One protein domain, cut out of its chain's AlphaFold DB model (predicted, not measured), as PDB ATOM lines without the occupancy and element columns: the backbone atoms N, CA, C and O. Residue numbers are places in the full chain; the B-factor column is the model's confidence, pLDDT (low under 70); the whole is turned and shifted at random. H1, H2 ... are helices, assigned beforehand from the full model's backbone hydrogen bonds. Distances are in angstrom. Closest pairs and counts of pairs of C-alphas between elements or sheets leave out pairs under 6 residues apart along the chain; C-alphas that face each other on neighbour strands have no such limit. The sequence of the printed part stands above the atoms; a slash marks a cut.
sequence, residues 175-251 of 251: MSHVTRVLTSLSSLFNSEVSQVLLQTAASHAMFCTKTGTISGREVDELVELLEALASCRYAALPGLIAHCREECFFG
ATOM      1  N   MET A 175     -40.664 -11.520  -3.535       88.75
ATOM      2  CA  MET A 175     -41.117 -10.338  -2.786       88.75
ATOM      3  C   MET A 175     -41.329  -9.135  -3.716       88.75
ATOM      4  O   MET A 175     -42.410  -8.554  -3.710       88.75
ATOM      5  N   SER A 176     -40.395  -8.882  -4.638       90.38
ATOM      6  CA  SER A 176     -40.548  -7.887  -5.714       90.38
ATOM      7  C   SER A 176     -41.836  -8.026  -6.546       90.38
ATOM      8  O   SER A 176     -42.450  -7.019  -6.898       90.38
ATOM      9  N   HIS A 177     -42.305  -9.247  -6.839       92.56
ATOM     10  CA  HIS A 177     -43.584  -9.439  -7.539       92.56
ATOM     11  C   HIS A 177     -44.769  -9.015  -6.667       92.56
ATOM     12  O   HIS A 177     -45.680  -8.350  -7.151       92.56
ATOM     13  N   VAL A 178     -44.750  -9.364  -5.377       92.12
ATOM     14  CA  VAL A 178     -45.810  -8.988  -4.432       92.12
ATOM     15  C   VAL A 178     -45.855  -7.471  -4.233       92.12
ATOM     16  O   VAL A 178     -46.940  -6.893  -4.236       92.12
ATOM     17  N   THR A 179     -44.700  -6.811  -4.146       92.81
ATOM     18  CA  THR A 179     -44.603  -5.347  -4.071       92.81
ATOM     19  C   THR A 179     -45.218  -4.681  -5.306       92.81
ATOM     20  O   THR A 179     -46.072  -3.802  -5.167       92.81
ATOM     21  N   ARG A 180     -44.869  -5.135  -6.521       94.12
ATOM     22  CA  ARG A 180     -45.454  -4.640  -7.789       94.12
ATOM     23  C   ARG A 180     -46.974  -4.842  -7.844       94.12
ATOM     24  O   ARG A 180     -47.713  -3.952  -8.264       94.12
ATOM     25  N   VAL A 181     -47.465  -5.983  -7.352       93.50
ATOM     26  CA  VAL A 181     -48.907  -6.264  -7.231       93.50
ATOM     27  C   VAL A 181     -49.572  -5.269  -6.280       93.50
ATOM     28  O   VAL A 181     -50.539  -4.616  -6.663       93.50
ATOM     29  N   LEU A 182     -49.069  -5.123  -5.052       92.88
ATOM     30  CA  LEU A 182     -49.684  -4.256  -4.043       92.88
ATOM     31  C   LEU A 182     -49.665  -2.783  -4.446       92.88
ATOM     32  O   LEU A 182     -50.670  -2.101  -4.278       92.88
ATOM     33  N   THR A 183     -48.566  -2.296  -5.015       93.00
ATOM     34  CA  THR A 183     -48.466  -0.916  -5.521       93.00
ATOM     35  C   THR A 183     -49.461  -0.659  -6.655       93.00
ATOM     36  O   THR A 183     -50.185   0.339  -6.622       93.00
ATOM     37  N   SER A 184     -49.591  -1.596  -7.599       92.94
ATOM     38  CA  SER A 184     -50.582  -1.523  -8.682       92.94
ATOM     39  C   SER A 184     -52.020  -1.524  -8.154       92.94
ATOM     40  O   SER A 184     -52.847  -0.723  -8.585       92.94
ATOM     41  N   LEU A 185     -52.326  -2.387  -7.181       91.88
ATOM     42  CA  LEU A 185     -53.649  -2.462  -6.556       91.88
ATOM     43  C   LEU A 185     -53.971  -1.222  -5.716       91.88
ATOM     44  O   LEU A 185     -55.099  -0.736  -5.755       91.88
ATOM     45  N   SER A 186     -52.985  -0.695  -4.992       91.44
ATOM     46  CA  SER A 186     -53.106   0.546  -4.224       91.44
ATOM     47  C   SER A 186     -53.464   1.719  -5.138       91.44
ATOM     48  O   SER A 186     -54.382   2.478  -4.827       91.44
ATOM     49  N   SER A 187     -52.815   1.802  -6.307       90.50
ATOM     50  CA  SER A 187     -53.114   2.789  -7.351       90.50
ATOM     51  C   SER A 187     -54.518   2.612  -7.949       90.50
ATOM     52  O   SER A 187     -55.259   3.583  -8.082       90.50
ATOM     53  N   LEU A 188     -54.927   1.373  -8.250       88.44
ATOM     54  CA  LEU A 188     -56.240   1.068  -8.841       88.44
ATOM     55  C   LEU A 188     -57.424   1.341  -7.906       88.44
ATOM     56  O   LEU A 188     -58.463   1.824  -8.353       88.44
ATOM     57  N   PHE A 189     -57.293   0.996  -6.626       88.81
ATOM     58  CA  PHE A 189     -58.395   1.037  -5.657       88.81
ATOM     59  C   PHE A 189     -58.257   2.159  -4.626       88.81
ATOM     60  O   PHE A 189     -58.976   2.156  -3.633       88.81
ATOM     61  N   ASN A 190     -57.345   3.115  -4.827       83.69
ATOM     62  CA  ASN A 190     -57.058   4.184  -3.861       83.69
ATOM     63  C   ASN A 190     -56.849   3.637  -2.435       83.69
ATOM     64  O   ASN A 190     -57.478   4.090  -1.477       83.69
ATOM     65  N   SER A 191     -55.983   2.629  -2.312       78.06
ATOM     66  CA  SER A 191     -55.685   1.897  -1.071       78.06
ATOM     67  C   SER A 191     -56.787   0.963  -0.535       78.06
ATOM     68  O   SER A 191     -56.560   0.315   0.485       78.06
ATOM     69  N   GLU A 192     -57.943   0.815  -1.191       83.00
ATOM     70  CA  GLU A 192     -59.005  -0.129  -0.788       83.00
ATOM     71  C   GLU A 192     -58.770  -1.549  -1.334       83.00
ATOM     72  O   GLU A 192     -59.580  -2.124  -2.063       83.00
ATOM     73  N   VAL A 193     -57.626  -2.141  -0.986       86.75
ATOM     74  CA  VAL A 193     -57.260  -3.494  -1.428       86.75
ATOM     75  C   VAL A 193     -57.972  -4.561  -0.585       86.75
ATOM     76  O   VAL A 193     -58.158  -4.413   0.624       86.75
ATOM     77  N   SER A 194     -58.355  -5.676  -1.217       88.56
ATOM     78  CA  SER A 194     -58.970  -6.823  -0.538       88.56
ATOM     79  C   SER A 194     -58.115  -7.329   0.631       88.56
ATOM     80  O   SER A 194     -56.936  -7.652   0.469       88.56
ATOM     81  N   GLN A 195     -58.738  -7.488   1.804       88.94
ATOM     82  CA  GLN A 195     -58.075  -7.974   3.021       88.94
ATOM     83  C   GLN A 195     -57.420  -9.346   2.833       88.94
ATOM     84  O   GLN A 195     -56.372  -9.612   3.413       88.94
ATOM     85  N   VAL A 196     -57.996 -10.204   1.985       90.00
ATOM     86  CA  VAL A 196     -57.439 -11.535   1.711       90.00
ATOM     87  C   VAL A 196     -56.104 -11.429   0.969       90.00
ATOM     88  O   VAL A 196     -55.160 -12.149   1.292       90.00
ATOM     89  N   LEU A 197     -55.981 -10.494   0.019       90.44
ATOM     90  CA  LEU A 197     -54.724 -10.243  -0.694       90.44
ATOM     91  C   LEU A 197     -53.665  -9.648   0.240       90.44
ATOM     92  O   LEU A 197     -52.517 -10.082   0.198       90.44
ATOM     93  N   LEU A 198     -54.057  -8.727   1.126       92.38
ATOM     94  CA  LEU A 198     -53.151  -8.148   2.124       92.38
ATOM     95  C   LEU A 198     -52.637  -9.195   3.118       92.38
ATOM     96  O   LEU A 198     -51.440  -9.249   3.391       92.38
ATOM     97  N   GLN A 199     -53.513 -10.074   3.611       92.12
ATOM     98  CA  GLN A 199     -53.118 -11.189   4.476       92.12
ATOM     99  C   GLN A 199     -52.200 -12.175   3.747       92.12
ATOM    100  O   GLN A 199     -51.209 -12.625   4.320       92.12
ATOM    101  N   THR A 200     -52.484 -12.471   2.474       90.94
ATOM    102  CA  THR A 200     -51.642 -13.348   1.646       90.94
ATOM    103  C   THR A 200     -50.252 -12.734   1.451       90.94
ATOM    104  O   THR A 200     -49.248 -13.410   1.671       90.94
ATOM    105  N   ALA A 201     -50.168 -11.438   1.134       90.44
ATOM    106  CA  ALA A 201     -48.903 -10.714   1.022       90.44
ATOM    107  C   ALA A 201     -48.113 -10.704   2.341       90.44
ATOM    108  O   ALA A 201     -46.925 -11.012   2.351       90.44
ATOM    109  N   ALA A 202     -48.779 -10.425   3.466       90.44
ATOM    110  CA  ALA A 202     -48.152 -10.462   4.786       90.44
ATOM    111  C   ALA A 202     -47.632 -11.867   5.137       90.44
ATOM    112  O   ALA A 202     -46.546 -12.009   5.695       90.44
ATOM    113  N   SER A 203     -48.373 -12.921   4.781       89.25
ATOM    114  CA  SER A 203     -47.925 -14.302   4.986       89.25
ATOM    115  C   SER A 203     -46.731 -14.686   4.111       89.25
ATOM    116  O   SER A 203     -45.861 -15.423   4.571       89.25
ATOM    117  N   HIS A 204     -46.648 -14.141   2.894       86.62
ATOM    118  CA  HIS A 204     -45.491 -14.303   2.013       86.62
ATOM    119  C   HIS A 204     -44.247 -13.623   2.601       86.62
ATOM    120  O   HIS A 204     -43.208 -14.271   2.707       86.62
ATOM    121  N   ALA A 205     -44.387 -12.398   3.123       85.31
ATOM    122  CA  ALA A 205     -43.316 -11.704   3.843       85.31
ATOM    123  C   ALA A 205     -42.797 -12.531   5.034       85.31
ATOM    124  O   ALA A 205     -41.600 -12.780   5.135       85.31
ATOM    125  N   MET A 206     -43.699 -13.037   5.886       86.69
ATOM    126  CA  MET A 206     -43.329 -13.892   7.027       86.69
ATOM    127  C   MET A 206     -42.656 -15.204   6.606       86.69
ATOM    128  O   MET A 206     -41.789 -15.715   7.313       86.69
ATOM    129  N   PHE A 207     -43.082 -15.798   5.489       83.69
ATOM    130  CA  PHE A 207     -42.451 -17.007   4.968       83.69
ATOM    131  C   PHE A 207     -41.007 -16.720   4.549       83.69
ATOM    132  O   PHE A 207     -40.108 -17.454   4.948       83.69
ATOM    133  N   CYS A 208     -40.785 -15.628   3.816       77.81
ATOM    134  CA  CYS A 208     -39.458 -15.223   3.373       77.81
ATOM    135  C   CYS A 208     -38.515 -14.911   4.543       77.81
ATOM    136  O   CYS A 208     -37.365 -15.350   4.506       77.81
ATOM    137  N   THR A 209     -38.994 -14.246   5.602       78.19
ATOM    138  CA  THR A 209     -38.158 -13.945   6.777       78.19
ATOM    139  C   THR A 209     -37.796 -15.176   7.605       78.19
ATOM    140  O   THR A 209     -36.730 -15.203   8.206       78.19
ATOM    141  N   LYS A 210     -38.634 -16.219   7.619       75.62
ATOM    142  CA  LYS A 210     -38.371 -17.459   8.376       75.62
ATOM    143  C   LYS A 210     -37.397 -18.421   7.697       75.62
ATOM    144  O   LYS A 210     -36.877 -19.322   8.348       75.62
ATOM    145  N   THR A 211     -37.210 -18.315   6.382       68.31
ATOM    146  CA  THR A 211     -36.487 -19.334   5.602       68.31
ATOM    147  C   THR A 211     -34.965 -19.164   5.538       68.31
ATOM    148  O   THR A 211     -34.306 -20.030   4.962       68.31
ATOM    149  N   GLY A 212     -34.379 -18.126   6.144       60.88
ATOM    150  CA  GLY A 212     -32.924 -17.994   6.259       60.88
ATOM    151  C   GLY A 212     -32.446 -16.581   6.587       60.88
ATOM    152  O   GLY A 212     -33.240 -15.645   6.645       60.88
ATOM    153  N   THR A 213     -31.131 -16.433   6.769       60.12
ATOM    154  CA  THR A 213     -30.456 -15.135   6.875       60.12
ATOM    155  C   THR A 213     -30.653 -14.351   5.582       60.12
ATOM    156  O   THR A 213     -30.083 -14.675   4.540       60.12
ATOM    157  N   ILE A 214     -31.499 -13.330   5.661       67.06
ATOM    158  CA  ILE A 214     -31.865 -12.465   4.546       67.06
ATOM    159  C   ILE A 214     -30.613 -11.724   4.060       67.06
ATOM    160  O   ILE A 214     -29.914 -11.073   4.837       67.06
ATOM    161  N   SER A 215     -30.301 -11.833   2.769       70.25
ATOM    162  CA  SER A 215     -29.213 -11.065   2.159       70.25
ATOM    163  C   SER A 215     -29.576  -9.577   2.064       70.25
ATOM    164  O   SER A 215     -30.751  -9.227   2.019       70.25
ATOM    165  N   GLY A 216     -28.591  -8.673   1.972       71.44
ATOM    166  CA  GLY A 216     -28.856  -7.222   1.949       71.44
ATOM    167  C   GLY A 216     -29.888  -6.780   0.897       71.44
ATOM    168  O   GLY A 216     -30.734  -5.946   1.185       71.44
ATOM    169  N   ARG A 217     -29.900  -7.418  -0.279       78.62
ATOM    170  CA  ARG A 217     -30.888  -7.149  -1.337       78.62
ATOM    171  C   ARG A 217     -32.304  -7.610  -0.974       78.62
ATOM    172  O   ARG A 217     -33.276  -6.966  -1.344       78.62
ATOM    173  N   GLU A 218     -32.435  -8.738  -0.288       81.00
ATOM    174  CA  GLU A 218     -33.740  -9.255   0.135       81.00
ATOM    175  C   GLU A 218     -34.312  -8.439   1.306       81.00
ATOM    176  O   GLU A 218     -35.530  -8.374   1.455       81.00
ATOM    177  N   VAL A 219     -33.456  -7.776   2.096       83.56
ATOM    178  CA  VAL A 219     -33.887  -6.789   3.100       83.56
ATOM    179  C   VAL A 219     -34.511  -5.576   2.414       83.56
ATOM    180  O   VAL A 219     -35.592  -5.160   2.821       83.56
ATOM    181  N   ASP A 220     -33.889  -5.052   1.354       86.19
ATOM    182  CA  ASP A 220     -34.456  -3.940   0.578       86.19
ATOM    183  C   ASP A 220     -35.822  -4.326  -0.024       86.19
ATOM    184  O   ASP A 220     -36.805  -3.611   0.163       86.19
ATOM    185  N   GLU A 221     -35.931  -5.510  -0.647       88.00
ATOM    186  CA  GLU A 221     -37.207  -6.011  -1.195       88.00
ATOM    187  C   GLU A 221     -38.286  -6.203  -0.108       88.00
ATOM    188  O   GLU A 221     -39.475  -5.982  -0.360       88.00
ATOM    189  N   LEU A 222     -37.895  -6.593   1.111       89.00
ATOM    190  CA  LEU A 222     -38.800  -6.706   2.255       89.00
ATOM    191  C   LEU A 222     -39.270  -5.331   2.747       89.00
ATOM    192  O   LEU A 222     -40.449  -5.173   3.063       89.00
ATOM    193  N   VAL A 223     -38.379  -4.339   2.811       89.81
ATOM    194  CA  VAL A 223     -38.740  -2.962   3.180       89.81
ATOM    195  C   VAL A 223     -39.737  -2.396   2.173       89.81
ATOM    196  O   VAL A 223     -40.800  -1.932   2.583       89.81
ATOM    197  N   GLU A 224     -39.468  -2.533   0.873       92.31
ATOM    198  CA  GLU A 224     -40.394  -2.107  -0.183       92.31
ATOM    199  C   GLU A 224     -41.763  -2.801  -0.062       92.31
ATOM    200  O   GLU A 224     -42.813  -2.179  -0.242       92.31
ATOM    201  N   LEU A 225     -41.781  -4.090   0.295       92.12
ATOM    202  CA  LEU A 225     -43.020  -4.835   0.525       92.12
ATOM    203  C   LEU A 225     -43.802  -4.307   1.741       92.12
ATOM    204  O   LEU A 225     -45.031  -4.183   1.686       92.12
ATOM    205  N   LEU A 226     -43.117  -3.979   2.839       92.50
ATOM    206  CA  LEU A 226     -43.730  -3.389   4.033       92.50
ATOM    207  C   LEU A 226     -44.281  -1.985   3.748       92.50
ATOM    208  O   LEU A 226     -45.381  -1.659   4.199       92.50
ATOM    209  N   GLU A 227     -43.569  -1.179   2.963       92.75
ATOM    210  CA  GLU A 227     -44.041   0.125   2.485       92.75
ATOM    211  C   GLU A 227     -45.276  -0.017   1.586       92.75
ATOM    212  O   GLU A 227     -46.261   0.709   1.755       92.75
ATOM    213  N   ALA A 228     -45.291  -1.005   0.687       92.38
ATOM    214  CA  ALA A 228     -46.454  -1.295  -0.143       92.38
ATOM    215  C   ALA A 228     -47.671  -1.714   0.706       92.38
ATOM    216  O   ALA A 228     -48.777  -1.212   0.482       92.38
ATOM    217  N   LEU A 229     -47.480  -2.552   1.733       92.50
ATOM    218  CA  LEU A 229     -48.523  -2.906   2.707       92.50
ATOM    219  C   LEU A 229     -49.015  -1.688   3.505       92.50
ATOM    220  O   LEU A 229     -50.219  -1.565   3.757       92.50
ATOM    221  N   ALA A 230     -48.115  -0.772   3.867       91.56
ATOM    222  CA  ALA A 230     -48.463   0.488   4.517       91.56
ATOM    223  C   ALA A 230     -49.329   1.370   3.608       91.56
ATOM    224  O   ALA A 230     -50.360   1.882   4.048       91.56
ATOM    225  N   SER A 231     -48.970   1.480   2.323       90.00
ATOM    226  CA  SER A 231     -49.743   2.234   1.328       90.00
ATOM    227  C   SER A 231     -51.157   1.672   1.128       90.00
ATOM    228  O   SER A 231     -52.095   2.424   0.868       90.00
ATOM    229  N   CYS A 232     -51.332   0.362   1.326       90.62
ATOM    230  CA  CYS A 232     -52.627  -0.320   1.293       90.62
ATOM    231  C   CYS A 232     -53.358  -0.314   2.647       90.62
ATOM    232  O   CYS A 232     -54.370  -0.994   2.800       90.62
ATOM    233  N   ARG A 233     -52.845   0.418   3.648       90.19
ATOM    234  CA  ARG A 233     -53.423   0.543   4.996       90.19
ATOM    235  C   ARG A 233     -53.625  -0.804   5.703       90.19
ATOM    236  O   ARG A 233     -54.646  -1.027   6.358       90.19
ATOM    237  N   TYR A 234     -52.655  -1.712   5.589       92.56
ATOM    238  CA  TYR A 234     -52.727  -3.006   6.265       92.56
ATOM    239  C   TYR A 234     -52.749  -2.854   7.797       92.56
ATOM    240  O   TYR A 234     -51.810  -2.342   8.405       92.56
ATOM    241  N   ALA A 235     -53.820  -3.334   8.438       90.31
ATOM    242  CA  ALA A 235     -54.081  -3.079   9.856       90.31
ATOM    243  C   ALA A 235     -53.060  -3.730  10.809       90.31
ATOM    244  O   ALA A 235     -52.717  -3.153  11.838       90.31
ATOM    245  N   ALA A 236     -52.552  -4.920  10.469       92.25
ATOM    246  CA  ALA A 236     -51.611  -5.667  11.310       92.25
ATOM    247  C   ALA A 236     -50.132  -5.372  10.988       92.25
ATOM    248  O   ALA A 236     -49.245  -6.115  11.408       92.25
ATOM    249  N   LEU A 237     -49.853  -4.283  10.261       91.19
ATOM    250  CA  LEU A 237     -48.497  -3.890   9.887       91.19
ATOM    251  C   LEU A 237     -47.542  -3.721  11.089       91.19
ATOM    252  O   LEU A 237     -46.426  -4.230  10.997       91.19
ATOM    253  N   PRO A 238     -47.927  -3.103  12.230       90.94
ATOM    254  CA  PRO A 238     -47.009  -2.949  13.363       90.94
ATOM    255  C   PRO A 238     -46.492  -4.284  13.916       90.94
ATOM    256  O   PRO A 238     -45.315  -4.399  14.250       90.94
ATOM    257  N   GLY A 239     -47.356  -5.302  13.974       89.56
ATOM    258  CA  GLY A 239     -46.975  -6.646  14.418       89.56
ATOM    259  C   GLY A 239     -46.049  -7.346  13.425       89.56
ATOM    260  O   GLY A 239     -45.096  -8.003  13.835       89.56
ATOM    261  N   LEU A 240     -46.281  -7.152  12.122       88.69
ATOM    262  CA  LEU A 240     -45.404  -7.679  11.076       88.69
ATOM    263  C   LEU A 240     -44.009  -7.038  11.135       88.69
ATOM    264  O   LEU A 240     -43.017  -7.754  11.097       88.69
ATOM    265  N   ILE A 241     -43.928  -5.713  11.302       89.31
ATOM    266  CA  ILE A 241     -42.652  -4.992  11.438       89.31
ATOM    267  C   ILE A 241     -41.876  -5.479  12.664       89.31
ATOM    268  O   ILE A 241     -40.670  -5.706  12.568       89.31
ATOM    269  N   ALA A 242     -42.549  -5.647  13.808       87.31
ATOM    270  CA  ALA A 242     -41.916  -6.165  15.020       87.31
ATOM    271  C   ALA A 242     -41.309  -7.556  14.781       87.31
ATOM    272  O   ALA A 242     -40.136  -7.764  15.081       87.31
ATOM    273  N   HIS A 243     -42.065  -8.458  14.147       86.25
ATOM    274  CA  HIS A 243     -41.589  -9.801  13.821       86.25
ATOM    275  C   HIS A 243     -40.412  -9.791  12.834       86.25
ATOM    276  O   HIS A 243     -39.393 -10.428  13.087       86.25
ATOM    277  N   CYS A 244     -40.509  -9.033  11.737       84.38
ATOM    278  CA  CYS A 244     -39.413  -8.913  10.775       84.38
ATOM    279  C   CYS A 244     -38.151  -8.351  11.440       84.38
ATOM    280  O   CYS A 244     -37.052  -8.812  11.156       84.38
ATOM    281  N   ARG A 245     -38.287  -7.388  12.360       82.56
ATOM    282  CA  ARG A 245     -37.144  -6.834  13.089       82.56
ATOM    283  C   ARG A 245     -36.460  -7.872  13.982       82.56
ATOM    284  O   ARG A 245     -35.236  -7.875  14.051       82.56
ATOM    285  N   GLU A 246     -37.227  -8.716  14.665       81.69
ATOM    286  CA  GLU A 246     -36.690  -9.792  15.504       81.69
ATOM    287  C   GLU A 246     -35.921 -10.821  14.666       81.69
ATOM    288  O   GLU A 246     -34.752 -11.076  14.940       81.69
ATOM    289  N   GLU A 247     -36.533 -11.329  13.597       76.88
ATOM    290  CA  GLU A 247     -35.945 -12.378  12.751       76.88
ATOM    291  C   GLU A 247     -34.758 -11.883  11.904       76.88
ATOM    292  O   GLU A 247     -33.829 -12.639  11.653       76.88
ATOM    293  N   CYS A 248     -34.750 -10.616  11.463       69.81
ATOM    294  CA  CYS A 248     -33.703 -10.108  10.561       69.81
ATOM    295  C   CYS A 248     -32.482  -9.516  11.280       69.81
ATOM    296  O   CYS A 248     -31.412  -9.437  10.681       69.81
ATOM    297  N   PHE A 249     -32.633  -9.031  12.520       62.47
ATOM    298  CA  PHE A 249     -31.551  -8.353  13.254       62.47
ATOM    299  C   PHE A 249     -31.077  -9.102  14.504       62.47
ATOM    300  O   PHE A 249     -30.007  -8.770  15.017       62.47
ATOM    301  N   PHE A 250     -31.848 -10.069  15.013       55.47
ATOM    302  CA  PHE A 250     -31.528 -10.794  16.249       55.47
ATOM    303  C   PHE A 250     -31.544 -12.329  16.111       55.47
ATOM    304  O   PHE A 250     -31.250 -13.003  17.101       55.47
ATOM    305  N   GLY A 251     -31.866 -12.866  14.926       48.69
ATOM    306  CA  GLY A 251     -31.735 -14.287  14.562       48.69
ATOM    307  C   GLY A 251     -30.425 -14.582  13.842       48.69
ATOM    308  O   GLY A 251     -29.853 -15.662  14.109       48.69
TER     309      GLY A 251
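This is residues 175 to 251 of the 251 residues of an uncharacterized protein of Trypanosoma cruzi Dm28c (UniProt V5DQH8). Four helices make an elongated up-and-down bundle, with their lines nearly aligned. H2 and H3 stand side by side between H1 and H4, which keep clear of each other; H1 packs mainly on H3. The printed part has 77 residues with four named helices, in the order H1 H2 H3 H4, and no named strand; the class is all helix. It is compact, with a radius of gyration of the C-alphas of 11.9 A, and its C-alphas span 37 by 22 by 15 A.

H1, residues 175 to 189, is joined by a tight link to H2, residues 195 to 210, and the two form a helical hairpin. They only just touch, with 3 pairs of C-alphas within 8 A, the closest being those of Val 178 and Ala 201 at 6.5 A; H1 does so with residues 175 to 178 alone. Their tilt is shallow, 19 degrees, opposite ways. H2 and H3, residues 216 to 231, form a second hairpin and touch, closest at the C-alphas of Ala 205 and Leu 222, 6.9 A apart, at a shallow tilt of 20 degrees, opposite ways. H2 touches H3 with residues 198 to 205 alone, and H3 touches H2 with residues 222 to 229 alone. H1 touches H3 with 15 pairs of C-alphas within 8 A, the closest those of Thr 179 and Leu 225 at 4.9 A; they run the same way at a shallow tilt of 18 degrees. H3 and H4, residues 237 to 249, form the third hairpin, closest at the C-alphas of Ala 230 and Leu 237, 6.9 A, with a shallow tilt of 8 degrees, opposite ways. H4 also touches H2, closest at the C-alphas of Thr 209 and Cys 244, 6.5 A, the same way at a shallow tilt of 12 degrees. H1 and H4 are apart. In H1, H2, H3 and H4 every O i to N i+4 pair is within hydrogen-bond range.

H1 begins at C-alpha 175, (-41.117, -10.338, -2.786), and measures 20.9 A from first to last C-alpha. H2 measures 22.5 A and H3 22.9 A; H3 begins at C-alpha 216, (-28.856, -7.222, 1.949). H4 measures 17.8 A and ends at C-alpha 249, (-31.551, -8.353, 13.254).

The C-alphas farthest apart are those of Leu 188 and Gly 251, 37.2 A. The printed part has no cut, and the three links between its helices are tight. The mean pLDDT of the printed part is 85.1; residues 211 to 214 and 248 to 251 are under 70.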